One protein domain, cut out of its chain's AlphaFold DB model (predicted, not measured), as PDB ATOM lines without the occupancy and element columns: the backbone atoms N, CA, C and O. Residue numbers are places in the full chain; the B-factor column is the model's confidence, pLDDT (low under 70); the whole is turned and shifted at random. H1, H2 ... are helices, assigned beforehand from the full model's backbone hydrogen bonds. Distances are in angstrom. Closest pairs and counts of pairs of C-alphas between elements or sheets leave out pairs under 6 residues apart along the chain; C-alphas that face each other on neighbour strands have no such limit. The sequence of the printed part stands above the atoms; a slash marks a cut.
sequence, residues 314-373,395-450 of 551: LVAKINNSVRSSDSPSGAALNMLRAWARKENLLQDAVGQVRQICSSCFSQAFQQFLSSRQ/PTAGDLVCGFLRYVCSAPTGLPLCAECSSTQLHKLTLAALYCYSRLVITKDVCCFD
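What this domain is: This is residues 314 to 373 and 395 to 450 of the 551 residues of the protein "RNA-dependent RNA polymerase" of Amblyomma sculptum (UniProt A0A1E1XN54). H2 and H4 begin close together and spread as a V; the longest helix, H5, lies across the open end of this V, packing on H4. H3 packs across one side of the V, while H1, on H4, and the short H6, on H2, cover its other side. The printed part has 116 residues with six named helices, H1 to H6 in chain order, and no named strand; the class is all helix. The whole is compact, with a radius of gyration of the C-alphas of 13.6 A and spans of 37 by 30 by 28 A.

Where its parts are: H5, residues 423 to 443, is 29.8 A long from C-alpha 423 at (17.128, 40.636, -20.235) to C-alpha 443 at (30.361, 13.998, -19.580). H4 is residues 397 to 410, 19.9 A, and H2 is residues 328 to 342, 21.2 A. H3 is residues 358 to 373, 23.3 A. H1, residues 314 to 321, is 10.9 A long and starts at C-alpha 314 (35.159, 17.430, -27.016). H6 is residues 446 to 449, 5.9 A.

How they stand to each other: H4 is the hub, touching H1, H2, H3 and H5. H5 touches H4 with residues 429 to 437 alone, at a steep tilt of 52 degrees, opposite ways; their closest C-alphas are those of Cys 409 and Thr 430, 5.3 A. H2 touches H4 at a steep tilt of 57 degrees, the same way, with the C-alphas of Pro 328 and Ala 397 closest at 4.4 A. H2 and H5 are near each other. H1 touches H4 at a steep tilt of 45 degrees, opposite ways, closest at the C-alphas of Val 315 and Gly 398, 4.4 A. H3 and H4 only just touch, with 3 pairs of C-alphas within 8 A, and are about perpendicular at 83 degrees; the closest C-alphas are those of Phe 368 and Phe 404, 6.5 A. H2 and H3, a helical hairpin, also only just touch, with 3 such pairs, closest at the C-alphas of Leu 333 and Phe 365, 7.4 A. H6 touches H2, closest at the C-alphas of Trp 339 and Phe 449, 4.7 A. H3 and H5 are apart. In H1, H2, H4 and H5 every O i to N i+4 pair is within hydrogen-bond range; in H3 it is 11 of 12, and H6 is too short for such a pair.

The domain as a whole: The C-alphas farthest apart, those of Ala 316 and Gln 352, are 38.8 A apart. Residues 374 to 394 are not printed, and C-alphas 373 and 395 are 11.6 A apart across the cut. The links H2 to H3 and H4 to H5 are long, with 15 and 12 residues. The mean pLDDT of the printed part is 77.6; residues 323 to 326, 347 to 354, 373, 411 to 414, 442 to 445 and 450 are under 70.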
ATOM      1  N   LEU A 314      36.552  17.007 -26.873       72.75
ATOM      2  CA  LEU A 314      35.159  17.430 -27.016       72.75
ATOM      3  C   LEU A 314      34.899  17.995 -28.416       72.75
ATOM      4  O   LEU A 314      33.951  17.595 -29.087       72.75
ATOM      5  N   VAL A 315      35.780  18.888 -28.879       78.00
ATOM      6  CA  VAL A 315      35.702  19.464 -30.230       78.00
ATOM      7  C   VAL A 315      35.786  18.364 -31.284       78.00
ATOM      8  O   VAL A 315      35.005  18.368 -32.232       78.00
ATOM      9  N   ALA A 316      36.679  17.390 -31.104       74.62
ATOM     10  CA  ALA A 316      36.801  16.266 -32.024       74.62
ATOM     11  C   ALA A 316      35.558  15.371 -32.040       74.62
ATOM     12  O   ALA A 316      35.110  14.995 -33.119       74.62
ATOM     13  N   LYS A 317      34.960  15.083 -30.877       74.81
ATOM     14  CA  LYS A 317      33.713  14.311 -30.783       74.81
ATOM     15  C   LYS A 317      32.567  15.022 -31.505       74.81
ATOM     16  O   LYS A 317      31.907  14.404 -32.330       74.81
ATOM     17  N   ILE A 318      32.408  16.330 -31.285       78.62
ATOM     18  CA  ILE A 318      31.422  17.150 -32.004       78.62
ATOM     19  C   ILE A 318      31.686  17.113 -33.514       78.62
ATOM     20  O   ILE A 318      30.780  16.811 -34.283       78.62
ATOM     21  N   ASN A 319      32.921  17.374 -33.946       80.25
ATOM     22  CA  ASN A 319      33.271  17.400 -35.368       80.25
ATOM     23  C   ASN A 319      33.014  16.052 -36.060       80.25
ATOM     24  O   ASN A 319      32.528  16.043 -37.185       80.25
ATOM     25  N   ASN A 320      33.302  14.931 -35.392       74.69
ATOM     26  CA  ASN A 320      33.062  13.588 -35.930       74.69
ATOM     27  C   ASN A 320      31.567  13.286 -36.126       74.69
ATOM     28  O   ASN A 320      31.214  12.469 -36.973       74.69
ATOM     29  N   SER A 321      30.694  13.936 -35.355       72.25
ATOM     30  CA  SER A 321      29.239  13.796 -35.463       72.25
ATOM     31  C   SER A 321      28.601  14.771 -36.465       72.25
ATOM     32  O   SER A 321      27.434  14.601 -36.823       72.25
ATOM     33  N   VAL A 322      29.336  15.786 -36.934       73.81
ATOM     34  CA  VAL A 322      28.849  16.783 -37.900       73.81
ATOM     35  C   VAL A 322      28.946  16.235 -39.327       73.81
ATOM     36  O   VAL A 322      29.988  15.753 -39.764       73.81
ATOM     37  N   ARG A 323      27.848  16.325 -40.091       63.91
ATOM     38  CA  ARG A 323      27.808  15.910 -41.505       63.91
ATOM     39  C   ARG A 323      28.606  16.891 -42.380       63.91
ATOM     40  O   ARG A 323      28.501  18.100 -42.213       63.91
ATOM     41  N   SER A 324      29.366  16.368 -43.341       57.78
ATOM     42  CA  SER A 324      30.389  17.090 -44.123       57.78
ATOM     43  C   SER A 324      29.884  18.108 -45.163       57.78
ATOM     44  O   SER A 324      30.705  18.701 -45.860       57.78
ATOM     45  N   SER A 325      28.571  18.317 -45.312       58.22
ATOM     46  CA  SER A 325      27.999  19.140 -46.391       58.22
ATOM     47  C   SER A 325      27.789  20.622 -46.051       58.22
ATOM     48  O   SER A 325      27.558  21.410 -46.964       58.22
ATOM     49  N   ASP A 326      27.875  21.014 -44.776       62.78
ATOM     50  CA  ASP A 326      27.611  22.389 -44.329       62.78
ATOM     51  C   ASP A 326      28.909  23.155 -44.031       62.78
ATOM     52  O   ASP A 326      29.892  22.598 -43.541       62.78
ATOM     53  N   SER A 327      28.904  24.475 -44.263       84.50
ATOM     54  CA  SER A 327      29.976  25.347 -43.754       84.50
ATOM     55  C   SER A 327      30.121  25.183 -42.227       84.50
ATOM     56  O   SER A 327      29.096  25.055 -41.546       84.50
ATOM     57  N   PRO A 328      31.340  25.248 -41.647       83.25
ATOM     58  CA  PRO A 328      31.546  25.052 -40.206       83.25
ATOM     59  C   PRO A 328      30.658  25.946 -39.327       83.25
ATOM     60  O   PRO A 328      30.126  25.503 -38.312       83.25
ATOM     61  N   SER A 329      30.436  27.193 -39.753       86.06
ATOM     62  CA  SER A 329      29.542  28.149 -39.093       86.06
ATOM     63  C   SER A 329      28.061  27.790 -39.221       86.06
ATOM     64  O   SER A 329      27.310  27.978 -38.267       86.06
ATOM     65  N   GLY A 330      27.635  27.277 -40.378       85.75
ATOM     66  CA  GLY A 330      26.257  26.837 -40.604       85.75
ATOM     67  C   GLY A 330      25.915  25.602 -39.775       85.75
ATOM     68  O   GLY A 330      24.903  25.597 -39.074       85.75
ATOM     69  N   ALA A 331      26.808  24.609 -39.776       85.44
ATOM     70  CA  ALA A 331      26.687  23.415 -38.946       85.44
ATOM     71  C   ALA A 331      26.603  23.774 -37.453       85.44
ATOM     72  O   ALA A 331      25.683  23.336 -36.762       85.44
ATOM     73  N   ALA A 332      27.504  24.640 -36.972       88.31
ATOM     74  CA  ALA A 332      27.505  25.096 -35.584       88.31
ATOM     75  C   ALA A 332      26.204  25.823 -35.198       88.31
ATOM     76  O   ALA A 332      25.618  25.527 -34.158       88.31
ATOM     77  N   LEU A 333      25.712  26.738 -36.043       89.06
ATOM     78  CA  LEU A 333      24.462  27.457 -35.782       89.06
ATOM     79  C   LEU A 333      23.248  26.518 -35.751       89.06
ATOM     80  O   LEU A 333      22.365  26.687 -34.912       89.06
ATOM     81  N   ASN A 334      23.193  25.531 -36.649       87.06
ATOM     82  CA  ASN A 334      22.110  24.549 -36.683       87.06
ATOM     83  C   ASN A 334      22.093  23.687 -35.415       87.06
ATOM     84  O   ASN A 334      21.030  23.523 -34.817       87.06
ATOM     85  N   MET A 335      23.260  23.223 -34.961       87.69
ATOM     86  CA  MET A 335      23.392  22.491 -33.697       87.69
ATOM     87  C   MET A 335      22.961  23.333 -32.494       87.69
ATOM     88  O   MET A 335      22.186  22.879 -31.658       87.69
ATOM     89  N   LEU A 336      23.424  24.582 -32.419       89.12
ATOM     90  CA  LEU A 336      23.067  25.498 -31.336       89.12
ATOM     91  C   LEU A 336      21.567  25.820 -31.324       89.12
ATOM     92  O   LEU A 336      20.978  25.945 -30.255       89.12
ATOM     93  N   ARG A 337      20.923  25.912 -32.494       87.56
ATOM     94  CA  ARG A 337      19.462  26.050 -32.588       87.56
ATOM     95  C   ARG A 337      18.737  24.782 -32.149       87.56
ATOM     96  O   ARG A 337      17.739  24.901 -31.451       87.56
ATOM     97  N   ALA A 338      19.204  23.598 -32.545       84.00
ATOM     98  CA  ALA A 338      18.624  22.329 -32.099       84.00
ATOM     99  C   ALA A 338      18.675  22.217 -30.567       84.00
ATOM    100  O   ALA A 338      17.640  22.043 -29.928       84.00
ATOM    101  N   TRP A 339      19.842  22.490 -29.977       87.88
ATOM    102  CA  TRP A 339      20.013  22.593 -28.528       87.88
ATOM    103  C   TRP A 339      19.056  23.610 -27.893       87.88
ATOM    104  O   TRP A 339      18.307  23.277 -26.979       87.88
ATOM    105  N   ALA A 340      19.013  24.843 -28.401       86.81
ATOM    106  CA  ALA A 340      18.175  25.883 -27.814       86.81
ATOM    107  C   ALA A 340      16.665  25.586 -27.945       86.81
ATOM    108  O   ALA A 340      15.890  25.987 -27.079       86.81
ATOM    109  N   ARG A 341      16.229  24.849 -28.974       83.81
ATOM    110  CA  ARG A 341      14.853  24.328 -29.070       83.81
ATOM    111  C   ARG A 341      14.586  23.236 -28.050       83.81
ATOM    112  O   ARG A 341      13.597  23.312 -27.330       83.81
ATOM    113  N   LYS A 342      15.490  22.262 -27.946       79.69
ATOM    114  CA  LYS A 342      15.417  21.171 -26.968       79.69
ATOM    115  C   LYS A 342      15.351  21.692 -25.532       79.69
ATOM    116  O   LYS A 342      14.681  21.096 -24.688       79.69
ATOM    117  N   GLU A 343      16.016  22.812 -25.258       79.38
ATOM    118  CA  GLU A 343      15.983  23.538 -23.983       79.38
ATOM    119  C   GLU A 343      14.795  24.498 -23.817       79.38
ATOM    120  O   GLU A 343      14.719  25.192 -22.808       79.38
ATOM    121  N   ASN A 344      13.843  24.555 -24.755       79.56
ATOM    122  CA  ASN A 344      12.721  25.501 -24.720       79.56
ATOM    123  C   ASN A 344      13.185  26.970 -24.560       79.56
ATOM    124  O   ASN A 344      12.555  27.767 -23.858       79.56
ATOM    125  N   LEU A 345      14.300  27.339 -25.199       82.56
ATOM    126  CA  LEU A 345      14.860  28.697 -25.210       82.56
ATOM    127  C   LEU A 345      14.487  29.481 -26.474       82.56
ATOM    128  O   LEU A 345      14.568  30.713 -26.463       82.56
ATOM    129  N   LEU A 346      14.091  28.783 -27.546       82.69
ATOM    130  CA  LEU A 346      13.697  29.360 -28.833       82.69
ATOM    131  C   LEU A 346      12.189  29.295 -29.059       82.69
ATOM    132  O   LEU A 346      11.570  28.257 -28.858       82.69
ATOM    133  N   GLN A 347      11.635  30.401 -29.557       69.88
ATOM    134  CA  GLN A 347      10.221  30.511 -29.905       69.88
ATOM    135  C   GLN A 347       9.919  29.804 -31.237       69.88
ATOM    136  O   GLN A 347      10.017  30.411 -32.304       69.88
ATOM    137  N   ASP A 348       9.519  28.536 -31.186       53.47
ATOM    138  CA  ASP A 348       8.948  27.831 -32.337       53.47
ATOM    139  C   ASP A 348       7.409  27.939 -32.275       53.47
ATOM    140  O   ASP A 348       6.754  27.164 -31.599       53.47
ATOM    141  N   ALA A 349       6.851  28.956 -32.942       45.75
ATOM    142  CA  ALA A 349       5.427  29.176 -33.265       45.75
ATOM    143  C   ALA A 349       4.332  28.961 -32.173       45.75
ATOM    144  O   ALA A 349       4.057  27.866 -31.704       45.75
ATOM    145  N   VAL A 350       3.577  30.042 -31.909       44.22
ATOM    146  CA  VAL A 350       2.263  30.116 -31.216       44.22
ATOM    147  C   VAL A 350       2.187  29.417 -29.845       44.22
ATOM    148  O   VAL A 350       1.351  28.557 -29.594       44.22
ATOM    149  N   GLY A 351       3.014  29.879 -28.907       48.38
ATOM    150  CA  GLY A 351       2.856  29.628 -27.471       48.38
ATOM    151  C   GLY A 351       3.012  30.923 -26.669       48.38
ATOM    152  O   GLY A 351       3.795  31.796 -27.041       48.38
ATOM    153  N   GLN A 352       2.265  31.074 -25.570       49.06
ATOM    154  CA  GLN A 352       2.202  32.290 -24.734       49.06
ATOM    155  C   GLN A 352       3.476  32.590 -23.907       49.06
ATOM    156  O   GLN A 352       3.507  33.568 -23.153       49.06
ATOM    157  N   VAL A 353       4.539  31.786 -24.028       53.34
ATOM    158  CA  VAL A 353       5.789  31.956 -23.272       53.34
ATOM    159  C   VAL A 353       6.791  32.755 -24.107       53.34
ATOM    160  O   VAL A 353       7.210  32.332 -25.180       53.34
ATOM    161  N   ARG A 354       7.190  33.935 -23.616       63.41
ATOM    162  CA  ARG A 354       8.198  34.773 -24.279       63.41
ATOM    163  C   ARG A 354       9.567  34.083 -24.194       63.41
ATOM    164  O   ARG A 354      10.212  34.152 -23.148       63.41
ATOM    165  N   GLN A 355      10.041  33.506 -25.292       77.06
ATOM    166  CA  GLN A 355      11.387  32.935 -25.483       77.06
ATOM    167  C   GLN A 355      12.255  33.845 -26.373       77.06
ATOM    168  O   GLN A 355      11.748  34.823 -26.925       77.06
ATOM    169  N   ILE A 356      13.557  33.554 -26.505       82.62
ATOM    170  CA  ILE A 356      14.411  34.291 -27.450       82.62
ATOM    171  C   ILE A 356      13.959  33.936 -28.866       82.62
ATOM    172  O   ILE A 356      13.793  32.763 -29.207       82.62
ATOM    173  N   CYS A 357      13.754  34.936 -29.718       85.00
ATOM    174  CA  CYS A 357      13.401  34.667 -31.105       85.00
ATOM    175  C   CYS A 357      14.629  34.200 -31.908       85.00
ATOM    176  O   CYS A 357      15.773  34.591 -31.650       85.00
ATOM    177  N   SER A 358      14.392  33.377 -32.932       84.31
ATOM    178  CA  SER A 358      15.458  32.791 -33.758       84.31
ATOM    179  C   SER A 358      16.371  33.846 -34.408       84.31
ATOM    180  O   SER A 358      17.571  33.613 -34.580       84.31
ATOM    181  N   SER A 359      15.847  35.039 -34.718       85.38
ATOM    182  CA  SER A 359      16.640  36.144 -35.268       85.38
ATOM    183  C   SER A 359      17.627  36.722 -34.250       85.38
ATOM    184  O   SER A 359      18.804  36.838 -34.583       85.38
ATOM    185  N   CYS A 360      17.204  36.998 -33.010       87.19
ATOM    186  CA  CYS A 360      18.099  37.482 -31.947       87.19
ATOM    187  C   CYS A 360      19.181  36.455 -31.613       87.19
ATOM    188  O   CYS A 360      20.355  36.801 -31.508       87.19
ATOM    189  N   PHE A 361      18.816  35.172 -31.533       88.31
ATOM    190  CA  PHE A 361      19.786  34.097 -31.314       88.31
ATOM    191  C   PHE A 361      20.848  34.047 -32.425       88.31
ATOM    192  O   PHE A 361      22.043  33.906 -32.169       88.31
ATOM    193  N   SER A 362      20.422  34.222 -33.677       88.38
ATOM    194  CA  SER A 362      21.334  34.237 -34.826       88.38
ATOM    195  C   SER A 362      22.232  35.475 -34.832       88.38
ATOM    196  O   SER A 362      23.407  35.369 -35.169       88.38
ATOM    197  N   GLN A 363      21.708  36.640 -34.438       87.56
ATOM    198  CA  GLN A 363      22.492  37.871 -34.300       87.56
ATOM    199  C   GLN A 363      23.545  37.754 -33.195       87.56
ATOM    200  O   GLN A 363      24.691  38.137 -33.417       87.56
ATOM    201  N   ALA A 364      23.193  37.159 -32.051       88.00
ATOM    202  CA  ALA A 364      24.142  36.853 -30.983       88.00
ATOM    203  C   ALA A 364      25.298  35.971 -31.490       88.00
ATOM    204  O   ALA A 364      26.465  36.247 -31.207       88.00
ATOM    205  N   PHE A 365      24.991  34.951 -32.298       89.81
ATOM    206  CA  PHE A 365      26.011  34.102 -32.919       89.81
ATOM    207  C   PHE A 365      26.891  34.867 -33.922       89.81
ATOM    208  O   PHE A 365      28.106  34.688 -33.937       89.81
ATOM    209  N   GLN A 366      26.322  35.765 -34.729       88.75
ATOM    210  CA  GLN A 366      27.101  36.595 -35.659       88.75
ATOM    211  C   GLN A 366      28.017  37.597 -34.940       88.75
ATOM    212  O   GLN A 366      29.159  37.808 -35.355       88.75
ATOM    213  N   GLN A 367      27.558  38.183 -33.833       87.69
ATOM    214  CA  GLN A 367      28.385  39.058 -33.001       87.69
ATOM    215  C   GLN A 367      29.565  38.291 -32.392       87.69
ATOM    216  O   GLN A 367      30.681  38.799 -32.410       87.69
ATOM    217  N   PHE A 368      29.344  37.052 -31.940       89.31
ATOM    218  CA  PHE A 368      30.414  36.145 -31.509       89.31
ATOM    219  C   PHE A 368      31.449  35.882 -32.614       89.31
ATOM    220  O   PHE A 368      32.653  35.948 -32.374       89.31
ATOM    221  N   LEU A 369      31.004  35.603 -33.844       87.75
ATOM    222  CA  LEU A 369      31.934  35.412 -34.964       87.75
ATOM    223  C   LEU A 369      32.765  36.678 -35.226       87.75
ATOM    224  O   LEU A 369      33.955  36.583 -35.515       87.75
ATOM    225  N   SER A 370      32.149  37.852 -35.072       85.19
ATOM    226  CA  SER A 370      32.792  39.156 -35.269       85.19
ATOM    227  C   SER A 370      33.770  39.512 -34.139       85.19
ATOM    228  O   SER A 370      34.847  40.053 -34.400       85.19
ATOM    229  N   SER A 371      33.446  39.179 -32.884       81.62
ATOM    230  CA  SER A 371      34.321  39.447 -31.733       81.62
ATOM    231  C   SER A 371      35.622  38.651 -31.819       81.62
ATOM    232  O   SER A 371      36.687  39.191 -31.534       81.62
ATOM    233  N   ARG A 372      35.573  37.413 -32.328       73.75
ATOM    234  CA  ARG A 372      36.774  36.593 -32.564       73.75
ATOM    235  C   ARG A 372      37.692  37.132 -33.657       73.75
ATOM    236  O   ARG A 372      38.883  36.857 -33.619       73.75
ATOM    237  N   GLN A 373      37.160  37.872 -34.629       62.91
ATOM    238  CA  GLN A 373      37.976  38.524 -35.662       62.91
ATOM    239  C   GLN A 373      38.653  39.804 -35.142       62.91
ATOM    240  O   GLN A 373      39.596  40.287 -35.760       62.91
ATOM    241  N   PRO A 395      38.398  27.561 -38.081       78.50
ATOM    242  CA  PRO A 395      37.661  27.046 -36.933       78.50
ATOM    243  C   PRO A 395      36.669  25.968 -37.372       78.50
ATOM    244  O   PRO A 395      35.908  26.158 -38.326       78.50
ATOM    245  N   THR A 396      36.662  24.836 -36.671       85.88
ATOM    246  CA  THR A 396      35.711  23.757 -36.950       85.88
ATOM    247  C   THR A 396      34.336  24.062 -36.347       85.88
ATOM    248  O   THR A 396      34.182  24.967 -35.526       85.88
ATOM    249  N   ALA A 397      33.311  23.280 -36.704       84.94
ATOM    250  CA  ALA A 397      31.986  23.418 -36.096       84.94
ATOM    251  C   ALA A 397      32.040  23.264 -34.561       84.94
ATOM    252  O   ALA A 397      31.466  24.078 -33.841       84.94
ATOM    253  N   GLY A 398      32.802  22.291 -34.049       84.38
ATOM    254  CA  GLY A 398      33.027  22.102 -32.613       84.38
ATOM    255  C   GLY A 398      33.708  23.291 -31.923       84.38
ATOM    256  O   GLY A 398      33.282  23.672 -30.830       84.38
ATOM    257  N   ASP A 399      34.697  23.928 -32.565       84.94
ATOM    258  CA  ASP A 399      35.345  25.142 -32.038       84.94
ATOM    259  C   ASP A 399      34.360  26.310 -31.912       84.94
ATOM    260  O   ASP A 399      34.441  27.113 -30.977       84.94
ATOM    261  N   LEU A 400      33.431  26.417 -32.864       88.75
ATOM    262  CA  LEU A 400      32.415  27.464 -32.891       88.75
ATOM    263  C   LEU A 400      31.303  27.210 -31.872       88.75
ATOM    264  O   LEU A 400      30.906  28.148 -31.188       88.75
ATOM    265  N   VAL A 401      30.845  25.964 -31.715       88.81
ATOM    266  CA  VAL A 401      29.846  25.586 -30.698       88.81
ATOM    267  C   VAL A 401      30.388  25.845 -29.291       88.81
ATOM    268  O   VAL A 401      29.773  26.580 -28.517       88.81
ATOM    269  N   CYS A 402      31.573  25.311 -28.971       87.50
ATOM    270  CA  CYS A 402      32.190  25.507 -27.657       87.50
ATOM    271  C   CYS A 402      32.523  26.983 -27.406       87.50
ATOM    272  O   CYS A 402      32.317  27.488 -26.304       87.50
ATOM    273  N   GLY A 403      33.031  27.680 -28.427       88.31
ATOM    274  CA  GLY A 403      33.350  29.100 -28.341       88.31
ATOM    275  C   GLY A 403      32.115  29.963 -28.086       88.31
ATOM    276  O   GLY A 403      32.169  30.847 -27.237       88.31
ATOM    277  N   PHE A 404      30.998  29.679 -28.761       89.75
ATOM    278  CA  PHE A 404      29.760  30.426 -28.569       89.75
ATOM    279  C   PHE A 404      29.186  30.222 -27.167       89.75
ATOM    280  O   PHE A 404      28.850  31.204 -26.513       89.75
ATOM    281  N   LEU A 405      29.131  28.982 -26.666       88.56
ATOM    282  CA  LEU A 405      28.648  28.718 -25.306       88.56
ATOM    283  C   LEU A 405      29.458  29.496 -24.259       88.56
ATOM    284  O   LEU A 405      28.872  30.161 -23.407       88.56
ATOM    285  N   ARG A 406      30.796  29.499 -24.367       86.38
ATOM    286  CA  ARG A 406      31.659  30.308 -23.489       86.38
ATOM    287  C   ARG A 406      31.399  31.801 -23.638       86.38
ATOM    288  O   ARG A 406      31.320  32.492 -22.628       86.38
ATOM    289  N   TYR A 407      31.272  32.287 -24.873       87.31
ATOM    290  CA  TYR A 407      31.000  33.693 -25.158       87.31
ATOM    291  C   TYR A 407      29.705  34.150 -24.484       87.31
ATOM    292  O   TYR A 407      29.708  35.158 -23.790       87.31
ATOM    293  N   VAL A 408      28.629  33.366 -24.587       85.19
ATOM    294  CA  VAL A 408      27.366  33.672 -23.902       85.19
ATOM    295  C   VAL A 408      27.541  33.674 -22.379       85.19
ATOM    296  O   VAL A 408      27.062  34.592 -21.724       85.19
ATOM    297  N   CYS A 409      28.283  32.716 -21.812       78.75
ATOM    298  CA  CYS A 409      28.561  32.668 -20.368       78.75
ATOM    299  C   CYS A 409      29.340  33.890 -19.852       78.75
ATOM    300  O   CYS A 409      29.246  34.227 -18.676       78.75
ATOM    301  N   SER A 410      30.136  34.524 -20.713       73.06
ATOM    302  CA  SER A 410      31.041  35.623 -20.356       73.06
ATOM    303  C   SER A 410      30.574  36.996 -20.853       73.06
ATOM    304  O   SER A 410      31.209  38.001 -20.540       73.06
ATOM    305  N   ALA A 411      29.440  37.065 -21.559       64.38
ATOM    306  CA  ALA A 411      28.840  38.293 -22.078       64.38
ATOM    307  C   ALA A 411      27.553  38.654 -21.304       64.38
ATOM    308  O   ALA A 411      26.454  38.510 -21.843       64.38
ATOM    309  N   PRO A 412      27.648  39.155 -20.056       54.06
ATOM    310  CA  PRO A 412      26.506  39.238 -19.142       54.06
ATOM    311  C   PRO A 412      25.350  40.136 -19.620       54.06
ATOM    312  O   PRO A 412      24.225  39.956 -19.163       54.06
ATOM    313  N   THR A 413      25.578  41.091 -20.534       57.41
ATOM    314  CA  THR A 413      24.533  42.036 -20.994       57.41
ATOM    315  C   THR A 413      24.677  42.540 -22.442       57.41
ATOM    316  O   THR A 413      23.866  43.348 -22.885       57.41
ATOM    317  N   GLY A 414      25.688  42.091 -23.196       62.81
ATOM    318  CA  GLY A 414      26.087  42.706 -24.475       62.81
ATOM    319  C   GLY A 414      25.443  42.139 -25.747       62.81
ATOM    320  O   GLY A 414      25.835  42.546 -26.845       62.81
ATOM    321  N   LEU A 415      24.514  41.184 -25.628       74.81
ATOM    322  CA  LEU A 415      23.887  40.538 -26.784       74.81
ATOM    323  C   LEU A 415      22.739  41.393 -27.358       74.81
ATOM    324  O   LEU A 415      21.913  41.891 -26.590       74.81
ATOM    325  N   PRO A 416      22.635  41.546 -28.693       74.38
ATOM    326  CA  PRO A 416      21.567  42.301 -29.331       74.38
ATOM    327  C   PRO A 416      20.234  41.575 -29.141       74.38
ATOM    328  O   PRO A 416      20.045  40.446 -29.598       74.38
ATOM    329  N   LEU A 417      19.299  42.240 -28.466       79.00
ATOM    330  CA  LEU A 417      17.926  41.776 -28.288       79.00
ATOM    331  C   LEU A 417      16.972  42.712 -29.035       79.00
ATOM    332  O   LEU A 417      17.145  43.931 -29.026       79.00
ATOM    333  N   CYS A 418      15.949  42.148 -29.677       79.75
ATOM    334  CA  CYS A 418      14.852  42.926 -30.245       79.75
ATOM    335  C   CYS A 418      13.920  43.443 -29.137       79.75
ATOM    336  O   CYS A 418      13.982  42.985 -28.000       79.75
ATOM    337  N   ALA A 419      12.994  44.344 -29.481       74.81
ATOM    338  CA  ALA A 419      12.038  44.927 -28.530       74.81
ATOM    339  C   ALA A 419      11.136  43.897 -27.815       74.81
ATOM    340  O   ALA A 419      10.583  44.182 -26.754       74.81
ATOM    341  N   GLU A 420      10.973  42.706 -28.392       71.50
ATOM    342  CA  GLU A 420      10.165  41.620 -27.829       71.50
ATOM    343  C   GLU A 420      10.982  40.668 -26.946       71.50
ATOM    344  O   GLU A 420      10.405  39.944 -26.127       71.50
ATOM    345  N   CYS A 421      12.314  40.689 -27.077       76.88
ATOM    346  CA  CYS A 421      13.214  39.907 -26.245       76.88
ATOM    347  C   CYS A 421      13.675  40.717 -25.025       76.88
ATOM    348  O   CYS A 421      13.929  41.914 -25.113       76.88
ATOM    349  N   SER A 422      13.789  40.073 -23.863       75.38
ATOM    350  CA  SER A 422      14.118  40.754 -22.598       75.38
ATOM    351  C   SER A 422      15.404  40.233 -21.968       75.38
ATOM    352  O   SER A 422      15.820  39.100 -22.217       75.38
ATOM    353  N   SER A 423      15.987  41.031 -21.072       74.56
ATOM    354  CA  SER A 423      17.128  40.636 -20.235       74.56
ATOM    355  C   SER A 423      16.882  39.333 -19.463       74.56
ATOM    356  O   SER A 423      17.795  38.533 -19.297       74.56
ATOM    357  N   THR A 424      15.637  39.057 -19.068       74.75
ATOM    358  CA  THR A 424      15.251  37.798 -18.409       74.75
ATOM    359  C   THR A 424      15.495  36.577 -19.294       74.75
ATOM    360  O   THR A 424      15.938  35.536 -18.820       74.75
ATOM    361  N   GLN A 425      15.213  36.676 -20.593       79.31
ATOM    362  CA  GLN A 425      15.446  35.565 -21.517       79.31
ATOM    363  C   GLN A 425      16.936  35.370 -21.786       79.31
ATOM    364  O   GLN A 425      17.397  34.236 -21.882       79.31
ATOM    365  N   LEU A 426      17.687  36.471 -21.862       80.62
ATOM    366  CA  LEU A 426      19.142  36.441 -21.967       80.62
ATOM    367  C   LEU A 426      19.777  35.753 -20.752       80.62
ATOM    368  O   LEU A 426      20.672  34.928 -20.914       80.62
ATOM    369  N   HIS A 427      19.264  36.022 -19.549       79.94
ATOM    370  CA  HIS A 427      19.686  35.331 -18.329       79.94
ATOM    371  C   HIS A 427      19.434  33.819 -18.410       79.94
ATOM    372  O   HIS A 427      20.339  33.030 -18.150       79.94
ATOM    373  N   LYS A 428      18.247  33.399 -18.873       81.31
ATOM    374  CA  LYS A 428      17.931  31.974 -19.097       81.31
ATOM    375  C   LYS A 428      18.875  31.320 -20.104       81.31
ATOM    376  O   LYS A 428      19.365  30.226 -19.845       81.31
ATOM    377  N   LEU A 429      19.161  31.995 -21.219       85.81
ATOM    378  CA  LEU A 429      20.122  31.515 -22.215       85.81
ATOM    379  C   LEU A 429      21.524  31.369 -21.614       85.81
ATOM    380  O   LEU A 429      22.199  30.382 -21.889       85.81
ATOM    381  N   THR A 430      21.944  32.323 -20.785       84.25
ATOM    382  CA  THR A 430      23.255  32.312 -20.123       84.25
ATOM    383  C   THR A 430      23.377  31.142 -19.155       84.25
ATOM    384  O   THR A 430      24.339  30.382 -19.237       84.25
ATOM    385  N   LEU A 431      22.377  30.942 -18.290       79.50
ATOM    386  CA  LEU A 431      22.335  29.799 -17.380       79.50
ATOM    387  C   LEU A 431      22.315  28.482 -18.161       79.50
ATOM    388  O   LEU A 431      23.155  27.620 -17.923       79.50
ATOM    389  N   ALA A 432      21.426  28.334 -19.142       83.31
ATOM    390  CA  ALA A 432      21.360  27.118 -19.943       83.31
ATOM    391  C   ALA A 432      22.682  26.837 -20.682       83.31
ATOM    392  O   ALA A 432      23.123  25.689 -20.722       83.31
ATOM    393  N   ALA A 433      23.343  27.865 -21.226       86.25
ATOM    394  CA  ALA A 433      24.647  27.732 -21.873       86.25
ATOM    395  C   ALA A 433      25.734  27.284 -20.888       86.25
ATOM    396  O   ALA A 433      26.523  26.405 -21.231       86.25
ATOM    397  N   LEU A 434      25.748  27.832 -19.667       81.56
ATOM    398  CA  LEU A 434      26.689  27.455 -18.610       81.56
ATOM    399  C   LEU A 434      26.525  25.987 -18.212       81.56
ATOM    400  O   LEU A 434      27.514  25.254 -18.171       81.56
ATOM    401  N   TYR A 435      25.290  25.549 -17.964       77.56
ATOM    402  CA  TYR A 435      24.992  24.158 -17.616       77.56
ATOM    403  C   TYR A 435      25.314  23.208 -18.773       77.56
ATOM    404  O   TYR A 435      25.953  22.181 -18.564       77.56
ATOM    405  N   CYS A 436      24.937  23.567 -20.004       81.06
ATOM    406  CA  CYS A 436      25.248  22.779 -21.194       81.06
ATOM    407  C   CYS A 436      26.762  22.640 -21.391       81.06
ATOM    408  O   CYS A 436      27.264  21.528 -21.528       81.06
ATOM    409  N   TYR A 437      27.507  23.748 -21.335       82.88
ATOM    410  CA  TYR A 437      28.961  23.743 -21.489       82.88
ATOM    411  C   TYR A 437      29.656  22.944 -20.386       82.88
ATOM    412  O   TYR A 437      30.529  22.130 -20.676       82.88
ATOM    413  N   SER A 438      29.253  23.140 -19.130       76.31
ATOM    414  CA  SER A 438      29.821  22.416 -17.991       76.31
ATOM    415  C   SER A 438      29.557  20.915 -18.121       76.31
ATOM    416  O   SER A 438      30.498  20.126 -18.054       76.31
ATOM    417  N   ARG A 439      28.312  20.523 -18.431       74.19
ATOM    418  CA  ARG A 439      27.942  19.125 -18.685       74.19
ATOM    419  C   ARG A 439      28.761  18.538 -19.830       74.19
ATOM    420  O   ARG A 439      29.357  17.486 -19.657       74.19
ATOM    421  N   LEU A 440      28.874  19.241 -20.956       75.88
ATOM    422  CA  LEU A 440      29.681  18.822 -22.107       75.88
ATOM    423  C   LEU A 440      31.151  18.597 -21.755       75.88
ATOM    424  O   LEU A 440      31.743  17.630 -22.218       75.88
ATOM    425  N   VAL A 441      31.762  19.473 -20.957       73.88
ATOM    426  CA  VAL A 441      33.166  19.316 -20.549       73.88
ATOM    427  C   VAL A 441      33.356  18.075 -19.675       73.88
ATOM    428  O   VAL A 441      34.368  17.389 -19.814       73.88
ATOM    429  N   ILE A 442      32.388  17.780 -18.807       67.75
ATOM    430  CA  ILE A 442      32.469  16.693 -17.826       67.75
ATOM    431  C   ILE A 442      32.104  15.348 -18.459       67.75
ATOM    432  O   ILE A 442      32.898  14.413 -18.422       67.75
ATOM    433  N   THR A 443      30.916  15.253 -19.056       65.94
ATOM    434  CA  THR A 443      30.361  13.998 -19.580       65.94
ATOM    435  C   THR A 443      30.784  13.721 -21.016       65.94
ATOM    436  O   THR A 443      30.625  12.602 -21.494       65.94
ATOM    437  N   LYS A 444      31.267  14.747 -21.738       69.88
ATOM    438  CA  LYS A 444      31.543  14.697 -23.187       69.88
ATOM    439  C   LYS A 444      30.338  14.210 -23.997       69.88
ATOM    440  O   LYS A 444      30.485  13.725 -25.120       69.88
ATOM    441  N   ASP A 445      29.139  14.324 -23.440       69.81
ATOM    442  CA  ASP A 445      27.903  13.871 -24.052       69.81
ATOM    443  C   ASP A 445      27.372  14.925 -25.028       69.81
ATOM    444  O   ASP A 445      26.967  16.023 -24.646       69.81
ATOM    445  N   VAL A 446      27.355  14.565 -26.309       75.69
ATOM    446  CA  VAL A 446      26.924  15.445 -27.399       75.69
ATOM    447  C   VAL A 446      25.421  15.351 -27.696       75.69
ATOM    448  O   VAL A 446      24.933  16.099 -28.546       75.69
ATOM    449  N   CYS A 447      24.659  14.500 -26.990       72.31
ATOM    450  CA  CYS A 447      23.218  14.325 -27.225       72.31
ATOM    451  C   CYS A 447      22.400  15.600 -26.959       72.31
ATOM    452  O   CYS A 447      21.287  15.763 -27.470       72.31
ATOM    453  N   CYS A 448      22.950  16.541 -26.188       70.94
ATOM    454  CA  CYS A 448      22.348  17.853 -25.958       70.94
ATOM    455  C   CYS A 448      22.166  18.666 -27.257       70.94
ATOM    456  O   CYS A 448      21.335  19.570 -27.283       70.94
ATOM    457  N   PHE A 449      22.862  18.305 -28.343       73.56
ATOM    458  CA  PHE A 449      22.742  18.914 -29.673       73.56
ATOM    459  C   PHE A 449      21.954  18.071 -30.693       73.56
ATOM    460  O   PHE A 449      22.096  18.299 -31.893       73.56
ATOM    461  N   ASP A 450      21.175  17.077 -30.247       69.56
ATOM    462  CA  ASP A 450      20.468  16.103 -31.110       69.56
ATOM    463  C   ASP A 450      21.395  15.299 -32.037       69.56
ATOM    464  O   ASP A 450      21.008  14.814 -33.102       69.56
TER     465      ASP A 450